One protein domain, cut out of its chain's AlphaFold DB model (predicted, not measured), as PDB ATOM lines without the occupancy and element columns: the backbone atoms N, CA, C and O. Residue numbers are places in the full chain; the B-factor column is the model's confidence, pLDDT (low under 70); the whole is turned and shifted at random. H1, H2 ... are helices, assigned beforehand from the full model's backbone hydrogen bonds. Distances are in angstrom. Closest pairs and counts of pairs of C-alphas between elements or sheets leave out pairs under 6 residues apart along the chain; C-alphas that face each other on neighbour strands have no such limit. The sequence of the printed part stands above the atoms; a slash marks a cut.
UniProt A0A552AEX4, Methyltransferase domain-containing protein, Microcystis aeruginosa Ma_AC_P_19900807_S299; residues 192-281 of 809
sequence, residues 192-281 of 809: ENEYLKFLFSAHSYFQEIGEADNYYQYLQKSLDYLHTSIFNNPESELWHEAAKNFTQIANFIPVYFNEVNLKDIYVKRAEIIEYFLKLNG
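Overview. This is residues 192 to 281 of the 809 residues of the protein "Methyltransferase domain-containing protein" of Microcystis aeruginosa Ma_AC_P_19900807_S299 (UniProt A0A552AEX4). Three helices make the core: H2, the long one, H3, which folds back from it in a V-shaped helical hairpin, and H5, which crosses both, so that their centres form a triangle. The short H1 packs on H3, and the four-residue H4 packs on residues 212 to 216 of H2. The printed part has 90 residues, with five named helices in the order H1, H2, H3, H4, H5 and no named strand; the class is all helix and the helix packing mostly crossed. It is compact, with a radius of gyration of the C-alphas of 13.5 A, and spans 42 by 28 by 19 A.

Arrangement. H1, residues 194 to 199, touches H3, residues 237 to 249, the same way at a steep tilt of 66 degrees; their closest C-alphas, of Lys 197 and Ile 249, are 6.9 A apart. H1 is close to but not clearly touching H2, residues 211 to 232, with the C-alphas of Leu 199 and Ser 222 7.4 A apart. H2 and H3 form a hairpin, opposite ways at a shallow tilt of 33 degrees, only just short of steep. They touch with residues 229 to 230 of H2 and 239 to 243 of H3 alone; the closest C-alphas, of Ile 230 and Trp 239, are 5.3 A apart. H4, residues 253 to 256, touches H2 at residues 212 to 216 alone, closest at the C-alphas of Tyr 216 and Val 255, 5.6 A. H5, residues 263 to 279, touches H2 with its residues 265 to 272 alone, the same way at a steep tilt of 40 degrees, closest at the C-alphas of Gln 220 and Ile 265, 6.0 A. With its residues 272 to 279 alone H5 touches H3, opposite ways at a steep tilt of 61 degrees, closest at the C-alphas of Lys 244 and Phe 276, 5.8 A. H1 is apart from H4 and H5. In H1, H2, H3 and H5 every O i to N i+4 pair is within hydrogen-bond range; H4 is too short for such a pair.

Along the chain. H1 begins at C-alpha 194, (-31.064, -19.654, 27.699). H2 measures 31.1 A from C-alpha 211, (-32.657, -38.734, 41.027), to C-alpha 232. H3 measures 18.4 A and H5 24.4 A from first to last C-alpha; H5 ends at C-alpha 279, (-51.642, -11.627, 29.138).

Size, cuts and confidence. The C-alphas farthest apart, of Ile 209 and Gly 281, are 44.4 A apart. The printed part has no cut. The link from H1 to H2, 11 residues, is long. The mean pLDDT of the printed part is 89.3; residues 192 to 197 and 202 to 204 are under 70.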
ATOM      1  N   GLU A 192     -32.985 -13.270  25.446       57.56
ATOM      2  CA  GLU A 192     -32.127 -14.324  24.878       57.56
ATOM      3  C   GLU A 192     -32.338 -15.719  25.540       57.56
ATOM      4  O   GLU A 192     -31.884 -16.730  25.012       57.56
ATOM      5  N   ASN A 193     -33.107 -15.799  26.636       58.59
ATOM      6  CA  ASN A 193     -33.814 -16.958  27.224       58.59
ATOM      7  C   ASN A 193     -33.090 -18.305  27.465       58.59
ATOM      8  O   ASN A 193     -33.745 -19.315  27.719       58.59
ATOM      9  N   GLU A 194     -31.762 -18.378  27.450       63.31
ATOM     10  CA  GLU A 194     -31.064 -19.654  27.699       63.31
ATOM     11  C   GLU A 194     -31.162 -20.136  29.161       63.31
ATOM     12  O   GLU A 194     -31.193 -21.339  29.412       63.31
ATOM     13  N   TYR A 195     -31.290 -19.232  30.142       68.75
ATOM     14  CA  TYR A 195     -31.335 -19.622  31.559       68.75
ATOM     15  C   TYR A 195     -32.664 -20.265  31.983       68.75
ATOM     16  O   TYR A 195     -32.656 -21.275  32.679       68.75
ATOM     17  N   LEU A 196     -33.815 -19.730  31.557       68.12
ATOM     18  CA  LEU A 196     -35.110 -20.364  31.846       68.12
ATOM     19  C   LEU A 196     -35.261 -21.682  31.084       68.12
ATOM     20  O   LEU A 196     -35.758 -22.656  31.650       68.12
ATOM     21  N   LYS A 197     -34.769 -21.735  29.839       68.31
ATOM     22  CA  LYS A 197     -34.638 -22.994  29.097       68.31
ATOM     23  C   LYS A 197     -33.790 -24.000  29.845       68.31
ATOM     24  O   LYS A 197     -34.208 -25.142  29.948       68.31
ATOM     25  N   PHE A 198     -32.655 -23.593  30.404       72.00
ATOM     26  CA  PHE A 198     -31.842 -24.459  31.250       72.00
ATOM     27  C   PHE A 198     -32.618 -24.920  32.494       72.00
ATOM     28  O   PHE A 198     -32.694 -26.123  32.743       72.00
ATOM     29  N   LEU A 199     -33.262 -24.000  33.221       74.62
ATOM     30  CA  LEU A 199     -33.979 -24.317  34.458       74.62
ATOM     31  C   LEU A 199     -35.105 -25.339  34.260       74.62
ATOM     32  O   LEU A 199     -35.283 -26.225  35.094       74.62
ATOM     33  N   PHE A 200     -35.854 -25.230  33.165       77.94
ATOM     34  CA  PHE A 200     -36.973 -26.124  32.859       77.94
ATOM     35  C   PHE A 200     -36.654 -27.134  31.753       77.94
ATOM     36  O   PHE A 200     -37.564 -27.787  31.235       77.94
ATOM     37  N   SER A 201     -35.374 -27.289  31.397       70.19
ATOM     38  CA  SER A 201     -34.944 -28.345  30.483       70.19
ATOM     39  C   SER A 201     -35.172 -29.699  31.143       70.19
ATOM     40  O   SER A 201     -34.763 -29.941  32.280       70.19
ATOM     41  N   ALA A 202     -35.861 -30.593  30.435       68.19
ATOM     42  CA  ALA A 202     -36.066 -31.944  30.933       68.19
ATOM     43  C   ALA A 202     -34.725 -32.678  31.024       68.19
ATOM     44  O   ALA A 202     -33.949 -32.691  30.064       68.19
ATOM     45  N   HIS A 203     -34.500 -33.354  32.152       66.56
ATOM     46  CA  HIS A 203     -33.474 -34.385  32.221       66.56
ATOM     47  C   HIS A 203     -33.780 -35.462  31.179       66.56
ATOM     48  O   HIS A 203     -34.920 -35.913  31.055       66.56
ATOM     49  N   SER A 204     -32.764 -35.856  30.410       64.69
ATOM     50  CA  SER A 204     -32.933 -36.836  29.338       64.69
ATOM     51  C   SER A 204     -33.325 -38.211  29.886       64.69
ATOM     52  O   SER A 204     -34.148 -38.873  29.263       64.69
ATOM     53  N   TYR A 205     -32.782 -38.604  31.046       80.31
ATOM     54  CA  TYR A 205     -33.183 -39.738  31.892       80.31
ATOM     55  C   TYR A 205     -32.393 -39.734  33.210       80.31
ATOM     56  O   TYR A 205     -31.411 -39.003  33.327       80.31
ATOM     57  N   PHE A 206     -32.809 -40.565  34.170       90.31
ATOM     58  CA  PHE A 206     -32.130 -40.754  35.455       90.31
ATOM     59  C   PHE A 206     -31.074 -41.871  35.381       90.31
ATOM     60  O   PHE A 206     -31.330 -42.929  34.805       90.31
ATOM     61  N   GLN A 207     -29.896 -41.625  35.951       88.50
ATOM     62  CA  GLN A 207     -28.731 -42.512  36.008       88.50
ATOM     63  C   GLN A 207     -28.411 -42.991  37.429       88.50
ATOM     64  O   GLN A 207     -27.810 -44.053  37.590       88.50
ATOM     65  N   GLU A 208     -28.804 -42.247  38.462       90.69
ATOM     66  CA  GLU A 208     -28.550 -42.617  39.857       90.69
ATOM     67  C   GLU A 208     -29.838 -42.790  40.672       90.69
ATOM     68  O   GLU A 208     -30.867 -42.159  40.419       90.69
ATOM     69  N   ILE A 209     -29.773 -43.668  41.678       92.38
ATOM     70  CA  ILE A 209     -30.867 -43.880  42.633       92.38
ATOM     71  C   ILE A 209     -31.183 -42.557  43.344       92.38
ATOM     72  O   ILE A 209     -30.286 -41.859  43.817       92.38
ATOM     73  N   GLY A 210     -32.469 -42.238  43.456       93.06
ATOM     74  CA  GLY A 210     -32.989 -41.037  44.100       93.06
ATOM     75  C   GLY A 210     -33.077 -39.818  43.183       93.06
ATOM     76  O   GLY A 210     -33.621 -38.794  43.595       93.06
ATOM     77  N   GLU A 211     -32.598 -39.885  41.936       93.25
ATOM     78  CA  GLU A 211     -32.657 -38.734  41.027       93.25
ATOM     79  C   GLU A 211     -34.085 -38.315  40.665       93.25
ATOM     80  O   GLU A 211     -34.334 -37.120  40.510       93.25
ATOM     81  N   ALA A 212     -35.039 -39.249  40.598       93.25
ATOM     82  CA  ALA A 212     -36.440 -38.911  40.343       93.25
ATOM     83  C   ALA A 212     -37.050 -38.042  41.461       93.25
ATOM     84  O   ALA A 212     -37.770 -37.075  41.186       93.25
ATOM     85  N   ASP A 213     -36.715 -38.339  42.719       93.81
ATOM     86  CA  ASP A 213     -37.143 -37.553  43.882       93.81
ATOM     87  C   ASP A 213     -36.374 -36.228  43.976       93.81
ATOM     88  O   ASP A 213     -36.967 -35.176  44.240       93.81
ATOM     89  N   ASN A 214     -35.066 -36.238  43.696       93.19
ATOM     90  CA  ASN A 214     -34.248 -35.024  43.639       93.19
ATOM     91  C   ASN A 214     -34.747 -34.061  42.551       93.19
ATOM     92  O   ASN A 214     -34.815 -32.850  42.781       93.19
ATOM     93  N   TYR A 215     -35.146 -34.585  41.388       92.75
ATOM     94  CA  TYR A 215     -35.719 -33.794  40.303       92.75
ATOM     95  C   TYR A 215     -37.049 -33.161  40.710       92.75
ATOM     96  O   TYR A 215     -37.263 -31.979  40.445       92.75
ATOM     97  N   TYR A 216     -37.920 -33.899  41.405       94.25
ATOM     98  CA  TYR A 216     -39.139 -33.324  41.978       94.25
ATOM     99  C   TYR A 216     -38.824 -32.150  42.918       94.25
ATOM    100  O   TYR A 216     -39.390 -31.070  42.750       94.25
ATOM    101  N   GLN A 217     -37.889 -32.320  43.858       94.56
ATOM    102  CA  GLN A 217     -37.510 -31.252  44.793       94.56
ATOM    103  C   GLN A 217     -36.928 -30.029  44.073       94.56
ATOM    104  O   GLN A 217     -37.198 -28.887  44.453       94.56
ATOM    105  N   TYR A 218     -36.116 -30.258  43.041       92.88
ATOM    106  CA  TYR A 218     -35.569 -29.208  42.189       92.88
ATOM    107  C   TYR A 218     -36.674 -28.446  41.446       92.88
ATOM    108  O   TYR A 218     -36.712 -27.211  41.486       92.88
ATOM    109  N   LEU A 219     -37.592 -29.171  40.802       92.94
ATOM    110  CA  LEU A 219     -38.689 -28.585  40.039       92.94
ATOM    111  C   LEU A 219     -39.634 -27.803  40.951       92.94
ATOM    112  O   LEU A 219     -40.028 -26.697  40.591       92.94
ATOM    113  N   GLN A 220     -39.942 -28.325  42.142       94.50
ATOM    114  CA  GLN A 220     -40.754 -27.626  43.136       94.50
ATOM    115  C   GLN A 220     -40.120 -26.290  43.528       94.50
ATOM    116  O   GLN A 220     -40.756 -25.255  43.373       94.50
ATOM    117  N   LYS A 221     -38.842 -26.275  43.931       94.50
ATOM    118  CA  LYS A 221     -38.140 -25.026  44.285       94.50
ATOM    119  C   LYS A 221     -38.106 -24.024  43.127       94.50
ATOM    120  O   LYS A 221     -38.269 -22.825  43.340       94.50
ATOM    121  N   SER A 222     -37.893 -24.517  41.908       91.44
ATOM    122  CA  SER A 222     -37.839 -23.682  40.704       91.44
ATOM    123  C   SER A 222     -39.208 -23.080  40.370       91.44
ATOM    124  O   SER A 222     -39.298 -21.893  40.051       91.44
ATOM    125  N   LEU A 223     -40.279 -23.869  40.496       95.12
ATOM    126  CA  LEU A 223     -41.657 -23.411  40.330       95.12
ATOM    127  C   LEU A 223     -42.078 -22.445  41.427       95.12
ATOM    128  O   LEU A 223     -42.691 -21.436  41.106       95.12
ATOM    129  N   ASP A 224     -41.729 -22.704  42.684       95.75
ATOM    130  CA  ASP A 224     -42.027 -21.814  43.810       95.75
ATOM    131  C   ASP A 224     -41.432 -20.432  43.577       95.75
ATOM    132  O   ASP A 224     -42.115 -19.417  43.737       95.75
ATOM    133  N   TYR A 225     -40.167 -20.393  43.152       93.50
ATOM    134  CA  TYR A 225     -39.486 -19.152  42.819       93.50
ATOM    135  C   TYR A 225     -40.149 -18.441  41.637       93.50
ATOM    136  O   TYR A 225     -40.442 -17.248  41.737       93.50
ATOM    137  N   LEU A 226     -40.406 -19.153  40.533       92.31
ATOM    138  CA  LEU A 226     -41.019 -18.570  39.337       92.31
ATOM    139  C   LEU A 226     -42.426 -18.036  39.633       92.31
ATOM    140  O   LEU A 226     -42.722 -16.884  39.328       92.31
ATOM    141  N   HIS A 227     -43.264 -18.854  40.266       96.94
ATOM    142  CA  HIS A 227     -44.631 -18.517  40.653       96.94
ATOM    143  C   HIS A 227     -44.654 -17.298  41.577       96.94
ATOM    144  O   HIS A 227     -45.251 -16.279  41.229       96.94
ATOM    145  N   THR A 228     -43.906 -17.334  42.684       95.50
ATOM    146  CA  THR A 228     -43.813 -16.207  43.628       95.50
ATOM    147  C   THR A 228     -43.344 -14.932  42.931       95.50
ATOM    148  O   THR A 228     -43.856 -13.845  43.197       95.50
ATOM    149  N   SER A 229     -42.379 -15.048  42.017       91.50
ATOM    150  CA  SER A 229     -41.835 -13.899  41.295       91.50
ATOM    151  C   SER A 229     -42.845 -13.275  40.333       91.50
ATOM    152  O   SER A 229     -42.970 -12.049  40.325       91.50
ATOM    153  N   ILE A 230     -43.593 -14.099  39.587       93.75
ATOM    154  CA  ILE A 230     -44.673 -13.662  38.690       93.75
ATOM    155  C   ILE A 230     -45.774 -12.960  39.488       93.75
ATOM    156  O   ILE A 230     -46.109 -11.812  39.203       93.75
ATOM    157  N   PHE A 231     -46.312 -13.616  40.517       95.62
ATOM    158  CA  PHE A 231     -47.505 -13.125  41.210       95.62
ATOM    159  C   PHE A 231     -47.229 -11.969  42.184       95.62
ATOM    160  O   PHE A 231     -48.139 -11.188  42.454       95.62
ATOM    161  N   ASN A 232     -45.985 -11.778  42.640       94.06
ATOM    162  CA  ASN A 232     -45.593 -10.575  43.387       94.06
ATOM    163  C   ASN A 232     -45.263  -9.375  42.485       94.06
ATOM    164  O   ASN A 232     -45.189  -8.252  42.979       94.06
ATOM    165  N   ASN A 233     -45.041  -9.591  41.184       90.44
ATOM    166  CA  ASN A 233     -44.638  -8.547  40.238       90.44
ATOM    167  C   ASN A 233     -45.428  -8.646  38.914       90.44
ATOM    168  O   ASN A 233     -44.815  -8.756  37.848       90.44
ATOM    169  N   PRO A 234     -46.774  -8.594  38.950       86.12
ATOM    170  CA  PRO A 234     -47.619  -8.929  37.802       86.12
ATOM    171  C   PRO A 234     -47.508  -7.960  36.619       86.12
ATOM    172  O   PRO A 234     -47.890  -8.334  35.517       86.12
ATOM    173  N   GLU A 235     -46.972  -6.754  36.817       86.12
ATOM    174  CA  GLU A 235     -46.774  -5.731  35.773       86.12
ATOM    175  C   GLU A 235     -45.384  -5.802  35.107       86.12
ATOM    176  O   GLU A 235     -45.040  -4.987  34.255       86.12
ATOM    177  N   SER A 236     -44.535  -6.743  35.524       87.06
ATOM    178  CA  SER A 236     -43.158  -6.842  35.046       87.06
ATOM    179  C   SER A 236     -43.070  -7.577  33.707       87.06
ATOM    180  O   SER A 236     -43.260  -8.793  33.658       87.06
ATOM    181  N   GLU A 237     -42.653  -6.878  32.646       84.75
ATOM    182  CA  GLU A 237     -42.389  -7.476  31.320       84.75
ATOM    183  C   GLU A 237     -41.407  -8.660  31.384       84.75
ATOM    184  O   GLU A 237     -41.532  -9.634  30.642       84.75
ATOM    185  N   LEU A 238     -40.446  -8.609  32.314       82.81
ATOM    186  CA  LEU A 238     -39.516  -9.707  32.589       82.81
ATOM    187  C   LEU A 238     -40.269 -10.988  32.972       82.81
ATOM    188  O   LEU A 238     -40.004 -12.060  32.428       82.81
ATOM    189  N   TRP A 239     -41.209 -10.882  33.910       86.81
ATOM    190  CA  TRP A 239     -41.961 -12.036  34.399       86.81
ATOM    191  C   TRP A 239     -43.055 -12.475  33.420       86.81
ATOM    192  O   TRP A 239     -43.391 -13.658  33.391       86.81
ATOM    193  N   HIS A 240     -43.526 -11.576  32.549       89.12
ATOM    194  CA  HIS A 240     -44.386 -11.921  31.407       89.12
ATOM    195  C   HIS A 240     -43.659 -12.842  30.431       89.12
ATOM    196  O   HIS A 240     -44.152 -13.925  30.107       89.12
ATOM    197  N   GLU A 241     -42.458 -12.449  29.996       86.12
ATOM    198  CA  GLU A 241     -41.662 -13.265  29.077       86.12
ATOM    199  C   GLU A 241     -41.239 -14.577  29.754       86.12
ATOM    200  O   GLU A 241     -41.262 -15.632  29.118       86.12
ATOM    201  N   ALA A 242     -40.938 -14.561  31.057       87.25
ATOM    202  CA  ALA A 242     -40.634 -15.782  31.799       87.25
ATOM    203  C   ALA A 242     -41.809 -16.772  31.828       87.25
ATOM    204  O   ALA A 242     -41.609 -17.958  31.557       87.25
ATOM    205  N   ALA A 243     -43.029 -16.292  32.099       92.19
ATOM    206  CA  ALA A 243     -44.240 -17.111  32.075       92.19
ATOM    207  C   ALA A 243     -44.468 -17.724  30.687       92.19
ATOM    208  O   ALA A 243     -44.648 -18.933  30.572       92.19
ATOM    209  N   LYS A 244     -44.360 -16.917  29.625       91.19
ATOM    210  CA  LYS A 244     -44.469 -17.378  28.233       91.19
ATOM    211  C   LYS A 244     -43.470 -18.484  27.902       91.19
ATOM    212  O   LYS A 244     -43.860 -19.510  27.347       91.19
ATOM    213  N   ASN A 245     -42.196 -18.303  28.244       88.00
ATOM    214  CA  ASN A 245     -41.168 -19.301  27.942       88.00
ATOM    215  C   ASN A 245     -41.388 -20.581  28.743       88.00
ATOM    216  O   ASN A 245     -41.364 -21.662  28.159       88.00
ATOM    217  N   PHE A 246     -41.692 -20.469  30.040       92.44
ATOM    218  CA  PHE A 246     -42.080 -21.614  30.860       92.44
ATOM    219  C   PHE A 246     -43.243 -22.387  30.225       92.44
ATOM    220  O   PHE A 246     -43.136 -23.595  30.022       92.44
ATOM    221  N   THR A 247     -44.321 -21.698  29.838       93.44
ATOM    222  CA  THR A 247     -45.484 -22.316  29.193       93.44
ATOM    223  C   THR A 247     -45.095 -23.077  27.925       93.44
ATOM    224  O   THR A 247     -45.645 -24.150  27.693       93.44
ATOM    225  N   GLN A 248     -44.144 -22.575  27.133       88.19
ATOM    226  CA  GLN A 248     -43.728 -23.183  25.864       88.19
ATOM    227  C   GLN A 248     -42.767 -24.371  26.008       88.19
ATOM    228  O   GLN A 248     -42.806 -25.278  25.177       88.19
ATOM    229  N   ILE A 249     -41.890 -24.365  27.014       85.12
ATOM    230  CA  ILE A 249     -40.763 -25.313  27.086       85.12
ATOM    231  C   ILE A 249     -40.881 -26.331  28.217       85.12
ATOM    232  O   ILE A 249     -40.216 -27.366  28.167       85.12
ATOM    233  N   ALA A 250     -41.681 -26.044  29.248       88.88
ATOM    234  CA  ALA A 250     -41.676 -26.858  30.449       88.88
ATOM    235  C   ALA A 250     -42.213 -28.265  30.171       88.88
ATOM    236  O   ALA A 250     -43.318 -28.459  29.655       88.88
ATOM    237  N   ASN A 251     -41.417 -29.255  30.565       89.31
ATOM    238  CA  ASN A 251     -41.725 -30.663  30.402       89.31
ATOM    239  C   ASN A 251     -41.738 -31.343  31.773       89.31
ATOM    240  O   ASN A 251     -40.736 -31.396  32.488       89.31
ATOM    241  N   PHE A 252     -42.910 -31.853  32.130       93.94
ATOM    242  CA  PHE A 252     -43.200 -32.453  33.424       93.94
ATOM    243  C   PHE A 252     -43.127 -33.983  33.385       93.94
ATOM    244  O   PHE A 252     -43.287 -34.608  34.425       93.94
ATOM    245  N   ILE A 253     -42.820 -34.608  32.240       91.94
ATOM    246  CA  ILE A 253     -42.654 -36.069  32.144       91.94
ATOM    247  C   ILE A 253     -41.731 -36.625  33.244       91.94
ATOM    248  O   ILE A 253     -42.157 -37.565  33.915       91.94
ATOM    249  N   PRO A 254     -40.529 -36.066  33.510       92.38
ATOM    250  CA  PRO A 254     -39.626 -36.659  34.498       92.38
ATOM    251  C   PRO A 254     -40.184 -36.666  35.930       92.38
ATOM    252  O   PRO A 254     -39.781 -37.500  36.737       92.38
ATOM    253  N   VAL A 255     -41.144 -35.790  36.256       93.69
ATOM    254  CA  VAL A 255     -41.741 -35.727  37.601       93.69
ATOM    255  C   VAL A 255     -42.756 -36.843  37.857       93.69
ATOM    256  O   VAL A 255     -43.159 -37.056  38.997       93.69
ATOM    257  N   TYR A 256     -43.159 -37.585  36.822       94.88
ATOM    258  CA  TYR A 256     -44.056 -38.726  36.965       94.88
ATOM    259  C   TYR A 256     -43.418 -39.915  37.690       94.88
ATOM    260  O   TYR A 256     -44.139 -40.714  38.285       94.88
ATOM    261  N   PHE A 257     -42.092 -40.058  37.647       94.69
ATOM    262  CA  PHE A 257     -41.389 -41.285  38.051       94.69
ATOM    263  C   PHE A 257     -41.048 -41.338  39.543       94.69
ATOM    264  O   PHE A 257     -39.994 -41.817  39.936       94.69
ATOM    265  N   ASN A 258     -41.971 -40.872  40.376       94.00
ATOM    266  CA  ASN A 258     -41.936 -40.961  41.833       94.00
ATOM    267  C   ASN A 258     -43.364 -41.196  42.352       94.00
ATOM    268  O   ASN A 258     -44.320 -41.231  41.575       94.00
ATOM    269  N   GLU A 259     -43.514 -41.297  43.666       94.62
ATOM    270  CA  GLU A 259     -44.797 -41.493  44.357       94.62
ATOM    271  C   GLU A 259     -45.220 -40.280  45.208       94.62
ATOM    272  O   GLU A 259     -46.163 -40.346  45.995       94.62
ATOM    273  N   VAL A 260     -44.536 -39.142  45.057       95.06
ATOM    274  CA  VAL A 260     -44.822 -37.940  45.850       95.06
ATOM    275  C   VAL A 260     -46.155 -37.298  45.451       95.06
ATOM    276  O   VAL A 260     -46.665 -37.506  44.343       95.06
ATOM    277  N   ASN A 261     -46.723 -36.486  46.348       96.06
ATOM    278  CA  ASN A 261     -47.894 -35.680  46.020       96.06
ATOM    279  C   ASN A 261     -47.494 -34.507  45.113       96.06
ATOM    280  O   ASN A 261     -46.743 -33.619  45.518       96.06
ATOM    281  N   LEU A 262     -48.013 -34.511  43.886       97.19
ATOM    282  CA  LEU A 262     -47.673 -33.533  42.852       97.19
ATOM    283  C   LEU A 262     -48.689 -32.386  42.744       97.19
ATOM    284  O   LEU A 262     -48.523 -31.514  41.895       97.19
ATOM    285  N   LYS A 263     -49.720 -32.343  43.597       97.62
ATOM    286  CA  LYS A 263     -50.795 -31.347  43.495       97.62
ATOM    287  C   LYS A 263     -50.282 -29.915  43.461       97.62
ATOM    288  O   LYS A 263     -50.642 -29.151  42.573       97.62
ATOM    289  N   ASP A 264     -49.412 -29.577  44.402       97.69
ATOM    290  CA  ASP A 264     -48.887 -28.223  44.565       97.69
ATOM    291  C   ASP A 264     -48.143 -27.715  43.314       97.69
ATOM    292  O   ASP A 264     -48.428 -26.621  42.822       97.69
ATOM    293  N   ILE A 265     -47.264 -28.535  42.722       97.56
ATOM    294  CA  ILE A 265     -46.522 -28.137  41.516       97.56
ATOM    295  C   ILE A 265     -47.439 -27.985  40.294       97.56
ATOM    296  O   ILE A 265     -47.201 -27.119  39.451       97.56
ATOM    297  N   TYR A 266     -48.501 -28.793  40.198       98.38
ATOM    298  CA  TYR A 266     -49.445 -28.736  39.082       98.38
ATOM    299  C   TYR A 266     -50.406 -27.558  39.194       98.38
ATOM    300  O   TYR A 266     -50.698 -26.935  38.175       98.38
ATOM    301  N   VAL A 267     -50.835 -27.196  40.406       98.62
ATOM    302  CA  VAL A 267     -51.597 -25.959  40.642       98.62
ATOM    303  C   VAL A 267     -50.766 -24.749  40.215       98.62
ATOM    304  O   VAL A 267     -51.224 -23.958  39.394       98.62
ATOM    305  N   LYS A 268     -49.504 -24.656  40.651       98.44
ATOM    306  CA  LYS A 268     -48.606 -23.556  40.252       98.44
ATOM    307  C   LYS A 268     -48.369 -23.518  38.745       98.44
ATOM    308  O   LYS A 268     -48.417 -22.447  38.145       98.44
ATOM    309  N   ARG A 269     -48.162 -24.680  38.112       98.06
ATOM    310  CA  ARG A 269     -48.059 -24.787  36.649       98.06
ATOM    311  C   ARG A 269     -49.312 -24.236  35.967       98.06
ATOM    312  O   ARG A 269     -49.185 -23.428  35.051       98.06
ATOM    313  N   ALA A 270     -50.499 -24.666  36.393       98.44
ATOM    314  CA  ALA A 270     -51.763 -24.239  35.803       98.44
ATOM    315  C   ALA A 270     -52.001 -22.733  35.978       98.44
ATOM    316  O   ALA A 270     -52.423 -22.074  35.033       98.44
ATOM    317  N   GLU A 271     -51.666 -22.168  37.138       98.38
ATOM    318  CA  GLU A 271     -51.783 -20.730  37.396       98.38
ATOM    319  C   GLU A 271     -50.839 -19.894  36.525       98.38
ATOM    320  O   GLU A 271     -51.244 -18.844  36.029       98.38
ATOM    321  N   ILE A 272     -49.611 -20.362  36.275       97.94
ATOM    322  CA  ILE A 272     -48.682 -19.691  35.349       97.94
ATOM    323  C   ILE A 272     -49.203 -19.757  33.904       97.94
ATOM    324  O   ILE A 272     -49.131 -18.762  33.184       97.94
ATOM    325  N   ILE A 273     -49.764 -20.896  33.475       98.19
ATOM    326  CA  ILE A 273     -50.383 -21.032  32.142       98.19
ATOM    327  C   ILE A 273     -51.596 -20.102  32.013       98.19
ATOM    328  O   ILE A 273     -51.723 -19.394  31.016       98.19
ATOM    329  N   GLU A 274     -52.463 -20.058  33.025       97.88
ATOM    330  CA  GLU A 274     -53.613 -19.151  33.078       97.88
ATOM    331  C   GLU A 274     -53.175 -17.683  33.016       97.88
ATOM    332  O   GLU A 274     -53.774 -16.888  32.293       97.88
ATOM    333  N   TYR A 275     -52.120 -17.322  33.750       97.25
ATOM    334  CA  TYR A 275     -51.537 -15.985  33.714       97.25
ATOM    335  C   TYR A 275     -51.038 -15.622  32.310       97.25
ATOM    336  O   TYR A 275     -51.395 -14.566  31.791       97.25
ATOM    337  N   PHE A 276     -50.289 -16.518  31.662       96.25
ATOM    338  CA  PHE A 276     -49.819 -16.325  30.289       96.25
ATOM    339  C   PHE A 276     -50.970 -16.114  29.294       96.25
ATOM    340  O   PHE A 276     -50.909 -15.204  28.471       96.25
ATOM    341  N   LEU A 277     -52.029 -16.918  29.376       97.31
ATOM    342  CA  LEU A 277     -53.191 -16.779  28.495       97.31
ATOM    343  C   LEU A 277     -53.910 -15.436  28.707       97.31
ATOM    344  O   LEU A 277     -54.210 -14.730  27.746       97.31
ATOM    345  N   LYS A 278     -54.100 -15.006  29.961       96.00
ATOM    346  CA  LYS A 278     -54.689 -13.687  30.261       96.00
ATOM    347  C   LYS A 278     -53.858 -12.532  29.703       96.00
ATOM    348  O   LYS A 278     -54.436 -11.570  29.205       96.00
ATOM    349  N   LEU A 279     -52.527 -12.628  29.748       94.06
ATOM    350  CA  LEU A 279     -51.642 -11.627  29.138       94.06
ATOM    351  C   LEU A 279     -51.828 -11.526  27.616       94.06
ATOM    352  O   LEU A 279     -51.667 -10.444  27.058       94.06
ATOM    353  N   ASN A 280     -52.215 -12.618  26.952       93.19
ATOM    354  CA  ASN A 280     -52.531 -12.623  25.521       93.19
ATOM    355  C   ASN A 280     -53.972 -12.180  25.206       93.19
ATOM    356  O   ASN A 280     -54.370 -12.180  24.042       93.19
ATOM    357  N   GLY A 281     -54.745 -11.771  26.218       95.38
ATOM    358  CA  GLY A 281     -56.124 -11.312  26.063       95.38
ATOM    359  C   GLY A 281     -57.168 -12.430  26.023       95.38
ATOM    360  O   GLY A 281     -58.314 -12.160  25.669       95.38
TER     361      GLY A 281